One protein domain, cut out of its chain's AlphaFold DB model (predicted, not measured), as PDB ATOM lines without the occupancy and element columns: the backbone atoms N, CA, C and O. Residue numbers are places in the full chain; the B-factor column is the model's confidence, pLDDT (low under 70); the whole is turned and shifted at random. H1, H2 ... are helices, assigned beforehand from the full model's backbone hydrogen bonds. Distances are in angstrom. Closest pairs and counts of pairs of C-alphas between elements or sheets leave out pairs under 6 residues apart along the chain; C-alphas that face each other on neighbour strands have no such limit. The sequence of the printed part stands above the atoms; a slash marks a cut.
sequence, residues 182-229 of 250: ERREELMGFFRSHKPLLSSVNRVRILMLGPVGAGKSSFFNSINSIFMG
ATOM      1  N   GLU A 182      89.470  58.737  48.975       89.62
ATOM      2  CA  GLU A 182      88.722  58.271  50.149       89.62
ATOM      3  C   GLU A 182      89.462  57.145  50.884       89.62
ATOM      4  O   GLU A 182      89.686  57.215  52.093       89.62
ATOM      5  N   ARG A 183      89.934  56.123  50.153       85.44
ATOM      6  CA  ARG A 183      90.669  54.999  50.748       85.44
ATOM      7  C   ARG A 183      92.005  55.441  51.343       85.44
ATOM      8  O   ARG A 183      92.439  54.906  52.365       85.44
ATOM      9  N   ARG A 184      92.669  56.420  50.721       84.56
ATOM     10  CA  ARG A 184      93.877  57.047  51.271       84.56
ATOM     11  C   ARG A 184      93.571  57.752  52.592       84.56
ATOM     12  O   ARG A 184      94.336  57.581  53.538       84.56
ATOM     13  N   GLU A 185      92.492  58.524  52.670       87.50
ATOM     14  CA  GLU A 185      92.081  59.206  53.904       87.50
ATOM     15  C   GLU A 185      91.741  58.218  55.022       87.50
ATOM     16  O   GLU A 185      92.217  58.391  56.144       87.50
ATOM     17  N   GLU A 186      91.026  57.136  54.709       88.75
ATOM     18  CA  GLU A 186      90.704  56.066  55.657       88.75
ATOM     19  C   GLU A 186      91.970  55.414  56.235       88.75
ATOM     20  O   GLU A 186      92.124  55.304  57.454       88.75
ATOM     21  N   LEU A 187      92.925  55.036  55.374       86.62
ATOM     22  CA  LEU A 187      94.195  54.446  55.802       86.62
ATOM     23  C   LEU A 187      95.005  55.421  56.665       86.62
ATOM     24  O   LEU A 187      95.541  55.032  57.702       86.62
ATOM     25  N   MET A 188      95.075  56.692  56.268       84.12
ATOM     26  CA  MET A 188      95.761  57.726  57.046       84.12
ATOM     27  C   MET A 188      95.084  57.954  58.404       84.12
ATOM     28  O   MET A 188      95.775  58.140  59.406       84.12
ATOM     29  N   GLY A 189      93.750  57.893  58.457       87.19
ATOM     30  CA  GLY A 189      92.971  57.934  59.692       87.19
ATOM     31  C   GLY A 189      93.285  56.756  60.612       87.19
ATOM     32  O   GLY A 189      93.557  56.963  61.795       87.19
ATOM     33  N   PHE A 190      93.338  55.538  60.066       86.69
ATOM     34  CA  PHE A 190      93.733  54.337  60.805       86.69
ATOM     35  C   PHE A 190      95.147  54.459  61.383       86.69
ATOM     36  O   PHE A 190      95.348  54.205  62.564       86.69
ATOM     37  N   PHE A 191      96.133  54.899  60.595       81.50
ATOM     38  CA  PHE A 191      97.504  55.069  61.091       81.50
ATOM     39  C   PHE A 191      97.610  56.103  62.216       81.50
ATOM     40  O   PHE A 191      98.383  55.904  63.149       81.50
ATOM     41  N   ARG A 192      96.834  57.193  62.150       80.81
ATOM     42  CA  ARG A 192      96.813  58.229  63.198       80.81
ATOM     43  C   ARG A 192      96.140  57.755  64.487       80.81
ATOM     44  O   ARG A 192      96.534  58.193  65.562       80.81
ATOM     45  N   SER A 193      95.121  56.902  64.383       83.62
ATOM     46  CA  SER A 193      94.380  56.376  65.537       83.62
ATOM     47  C   SER A 193      94.975  55.087  66.107       83.62
ATOM     48  O   SER A 193      94.636  54.704  67.230       83.62
ATOM     49  N   HIS A 194      95.875  54.434  65.367       81.88
ATOM     50  CA  HIS A 194      96.505  53.188  65.776       81.88
ATOM     51  C   HIS A 194      97.306  53.367  67.070       81.88
ATOM     52  O   HIS A 194      98.275  54.125  67.134       81.88
ATOM     53  N   LYS A 195      96.923  52.606  68.096       77.69
ATOM     54  CA  LYS A 195      97.677  52.460  69.340       77.69
ATOM     55  C   LYS A 195      98.232  51.038  69.419       77.69
ATOM     56  O   LYS A 195      97.500  50.099  69.095       77.69
ATOM     57  N   PRO A 196      99.489  50.853  69.855       79.19
ATOM     58  CA  PRO A 196     100.030  49.526  70.108       79.19
ATOM     59  C   PRO A 196      99.153  48.749  71.095       79.19
ATOM     60  O   PRO A 196      98.596  49.323  72.028       79.19
ATOM     61  N   LEU A 197      99.060  47.432  70.899       75.94
ATOM     62  CA  LEU A 197      98.257  46.529  71.739       75.94
ATOM     63  C   LEU A 197      98.653  46.575  73.224       75.94
ATOM     64  O   LEU A 197      97.839  46.284  74.094       75.94
ATOM     65  N   LEU A 198      99.902  46.948  73.509       79.75
ATOM     66  CA  LEU A 198     100.427  47.140  74.854       79.75
ATOM     67  C   LEU A 198     100.622  48.635  75.108       79.75
ATOM     68  O   LEU A 198     101.435  49.278  74.443       79.75
ATOM     69  N   SER A 199      99.930  49.172  76.113       77.31
ATOM     70  CA  SER A 199     100.008  50.586  76.511       77.31
ATOM     71  C   SER A 199     101.395  51.026  76.998       77.31
ATOM     72  O   SER A 199     101.668  52.219  77.060       77.31
ATOM     73  N   SER A 200     102.283  50.080  77.322       84.75
ATOM     74  CA  SER A 200     103.685  50.336  77.672       84.75
ATOM     75  C   SER A 200     104.575  50.634  76.459       84.75
ATOM     76  O   SER A 200     105.677  51.163  76.616       84.75
ATOM     77  N   VAL A 201     104.123  50.314  75.241       81.38
ATOM     78  CA  VAL A 201     104.872  50.562  74.006       81.38
ATOM     79  C   VAL A 201     104.444  51.904  73.422       81.38
ATOM     80  O   VAL A 201     103.401  52.020  72.791       81.38
ATOM     81  N   ASN A 202     105.289  52.922  73.585       78.50
ATOM     82  CA  ASN A 202     104.997  54.277  73.102       78.50
ATOM     83  C   ASN A 202     105.539  54.573  71.694       78.50
ATOM     84  O   ASN A 202     105.256  55.634  71.143       78.50
ATOM     85  N   ARG A 203     106.379  53.695  71.124       77.12
ATOM     86  CA  ARG A 203     107.045  53.925  69.829       77.12
ATOM     87  C   ARG A 203     107.287  52.623  69.071       77.12
ATOM     88  O   ARG A 203     107.678  51.624  69.667       77.12
ATOM     89  N   VAL A 204     107.155  52.685  67.748       78.88
ATOM     90  CA  VAL A 204     107.574  51.632  66.812       78.88
ATOM     91  C   VAL A 204     108.864  52.085  66.130       78.88
ATOM     92  O   VAL A 204     108.940  53.209  65.640       78.88
ATOM     93  N   ARG A 205     109.895  51.232  66.109       83.31
ATOM     94  CA  ARG A 205     111.157  51.492  65.396       83.31
ATOM     95  C   ARG A 205     111.310  50.481  64.268       83.31
ATOM     96  O   ARG A 205     111.261  49.282  64.516       83.31
ATOM     97  N   ILE A 206     111.507  50.973  63.050       84.19
ATOM     98  CA  ILE A 206     111.687  50.141  61.857       84.19
ATOM     99  C   ILE A 206     113.151  50.237  61.430       84.19
ATOM    100  O   ILE A 206     113.655  51.333  61.192       84.19
ATOM    101  N   LEU A 207     113.828  49.091  61.336       85.88
ATOM    102  CA  LEU A 207     115.192  48.985  60.820       85.88
ATOM    103  C   LEU A 207     115.148  48.454  59.384       85.88
ATOM    104  O   LEU A 207     114.621  47.373  59.142       85.88
ATOM    105  N   MET A 208     115.718  49.202  58.437       82.50
ATOM    106  CA  MET A 208     115.833  48.780  57.038       82.50
ATOM    107  C   MET A 208     117.265  48.347  56.729       82.50
ATOM    108  O   MET A 208     118.193  49.147  56.848       82.50
ATOM    109  N   LEU A 209     117.447  47.101  56.290       83.62
ATOM    110  CA  LEU A 209     118.747  46.518  55.948       83.62
ATOM    111  C   LEU A 209     118.807  46.152  54.463       83.62
ATOM    112  O   LEU A 209     117.789  45.854  53.846       83.62
ATOM    113  N   GLY A 210     120.003  46.205  53.877       81.25
ATOM    114  CA  GLY A 210     120.227  45.845  52.475       81.25
ATOM    115  C   GLY A 210     121.486  46.490  51.888       81.25
ATOM    116  O   GLY A 210     122.017  47.434  52.483       81.25
ATOM    117  N   PRO A 211     121.951  46.039  50.712       81.06
ATOM    118  CA  PRO A 211     123.182  46.530  50.092       81.06
ATOM    119  C   PRO A 211     123.103  48.014  49.692       81.06
ATOM    120  O   PRO A 211     122.026  48.622  49.648       81.06
ATOM    121  N   VAL A 212     124.261  48.628  49.426       79.06
ATOM    122  CA  VAL A 212     124.336  49.985  48.854       79.06
ATOM    123  C   VAL A 212     123.610  49.988  47.504       79.06
ATOM    124  O   VAL A 212     123.699  49.027  46.750       79.06
ATOM    125  N   GLY A 213     122.828  51.035  47.232       79.12
ATOM    126  CA  GLY A 213     122.024  51.128  46.007       79.12
ATOM    127  C   GLY A 213     120.660  50.426  46.051       79.12
ATOM    128  O   GLY A 213     119.839  50.684  45.183       79.12
ATOM    129  N   ALA A 214     120.337  49.647  47.093       84.19
ATOM    130  CA  ALA A 214     119.046  48.943  47.214       84.19
ATOM    131  C   ALA A 214     117.807  49.848  47.423       84.19
ATOM    132  O   ALA A 214     116.723  49.354  47.704       84.19
ATOM    133  N   GLY A 215     117.957  51.176  47.380       86.12
ATOM    134  CA  GLY A 215     116.827  52.109  47.483       86.12
ATOM    135  C   GLY A 215     116.278  52.369  48.893       86.12
ATOM    136  O   GLY A 215     115.258  53.037  49.018       86.12
ATOM    137  N   LYS A 216     116.950  51.923  49.965       89.19
ATOM    138  CA  LYS A 216     116.499  52.114  51.366       89.19
ATOM    139  C   LYS A 216     116.186  53.580  51.717       89.19
ATOM    140  O   LYS A 216     115.112  53.877  52.231       89.19
ATOM    141  N   SER A 217     117.097  54.503  51.400       87.12
ATOM    142  CA  SER A 217     116.911  55.944  51.645       87.12
ATOM    143  C   SER A 217     115.786  56.537  50.792       87.12
ATOM    144  O   SER A 217     115.018  57.366  51.272       87.12
ATOM    145  N   SER A 218     115.645  56.078  49.544       88.44
ATOM    146  CA  SER A 218     114.559  56.504  48.656       88.44
ATOM    147  C   SER A 218     113.200  56.063  49.194       88.44
ATOM    148  O   SER A 218     112.289  56.877  49.269       88.44
ATOM    149  N   PHE A 219     113.083  54.816  49.656       88.56
ATOM    150  CA  PHE A 219     111.863  54.295  50.274       88.56
ATOM    151  C   PHE A 219     111.488  55.057  51.552       88.56
ATOM    152  O   PHE A 219     110.329  55.426  51.743       88.56
ATOM    153  N   PHE A 220     112.474  55.366  52.401       87.25
ATOM    154  CA  PHE A 220     112.267  56.219  53.573       87.25
ATOM    155  C   PHE A 220     111.691  57.590  53.185       87.25
ATOM    156  O   PHE A 220     110.693  58.038  53.754       87.25
ATOM    157  N   ASN A 221     112.290  58.241  52.184       88.00
ATOM    158  CA  ASN A 221     111.814  59.522  51.673       88.00
ATOM    159  C   ASN A 221     110.404  59.409  51.082       88.00
ATOM    160  O   ASN A 221     109.593  60.306  51.304       88.00
ATOM    161  N   SER A 222     110.065  58.313  50.396       89.12
ATOM    162  CA  SER A 222     108.709  58.069  49.888       89.12
ATOM    163  C   SER A 222     107.681  58.025  51.017       89.12
ATOM    164  O   SER A 222     106.676  58.729  50.947       89.12
ATOM    165  N   ILE A 223     107.957  57.276  52.091       85.88
ATOM    166  CA  ILE A 223     107.081  57.215  53.271       85.88
ATOM    167  C   ILE A 223     106.891  58.610  53.863       85.88
ATOM    168  O   ILE A 223     105.764  59.069  54.043       85.88
ATOM    169  N   ASN A 224     107.990  59.309  54.142       85.19
ATOM    170  CA  ASN A 224     107.928  60.620  54.776       85.19
ATOM    171  C   ASN A 224     107.216  61.652  53.881       85.19
ATOM    172  O   ASN A 224     106.463  62.482  54.383       85.19
ATOM    173  N   SER A 225     107.366  61.555  52.559       88.19
ATOM    174  CA  SER A 225     106.661  62.423  51.608       88.19
ATOM    175  C   SER A 225     105.148  62.191  51.615       88.19
ATOM    176  O   SER A 225     104.380  63.148  51.554       88.19
ATOM    177  N   ILE A 226     104.697  60.937  51.757       84.06
ATOM    178  CA  ILE A 226     103.266  60.605  51.873       84.06
ATOM    179  C   ILE A 226     102.655  61.249  53.121       84.06
ATOM    180  O   ILE A 226     101.554  61.802  53.045       84.06
ATOM    181  N   PHE A 227     103.364  61.194  54.253       81.06
ATOM    182  CA  PHE A 227     102.894  61.771  55.513       81.06
ATOM    183  C   PHE A 227     102.942  63.300  55.534       81.06
ATOM    184  O   PHE A 227     102.045  63.921  56.099       81.06
ATOM    185  N   MET A 228     103.954  63.903  54.906       82.38
ATOM    186  CA  MET A 228     104.127  65.358  54.862       82.38
ATOM    187  C   MET A 228     103.288  66.036  53.770       82.38
ATOM    188  O   MET A 228     103.024  67.230  53.858       82.38
ATOM    189  N   GLY A 229     102.862  65.293  52.744       82.88
ATOM    190  CA  GLY A 229     102.093  65.824  51.614       82.88
ATOM    191  C   GLY A 229     102.932  66.550  50.554       82.88
ATOM    192  O   GLY A 229     102.372  67.076  49.599       82.88
TER     193      GLY A 229
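This is residues 182 to 229 of the 250 residues of the protein "Si:ch211-197g15.8" of Danio rerio (UniProt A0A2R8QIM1). Two helices stand at the two ends of a long looping link, which makes an open, flat frame: H1 forms one side, the link goes out and across, and H2 folds back toward H1 without reaching it. The printed part has 48 residues, with H1 then H2 and no named strand, and its class is all helix. It is only just loose, close to extended, with a radius of gyration of the C-alphas of 14.0 A and spans of 36 by 31 by 15 A.

Find C-alpha 182 at (88.722, 58.271, 50.149); from there H1, residues 182 to 193, runs 16.5 A. Next look for C-alpha 216 at (116.499, 52.114, 51.366), where H2, residues 216 to 228, begins; it runs 18.5 A to C-alpha 228 at (104.127, 65.358, 54.862).

H1 and H2 are apart, but only just, their closest C-alphas 8.3 A from each other. In H1 and H2, every O i to N i+4 pair is within hydrogen-bond range.

Residues 194 to 215 are a long link of 22 residues, of which 194, 197 to 202 and 209 to 215 stand free. The C-alphas of Ser 199 and Gly 213 are the two farthest apart, 37.6 A. The printed part has no cut, and no printed residue is under 70 in pLDDT.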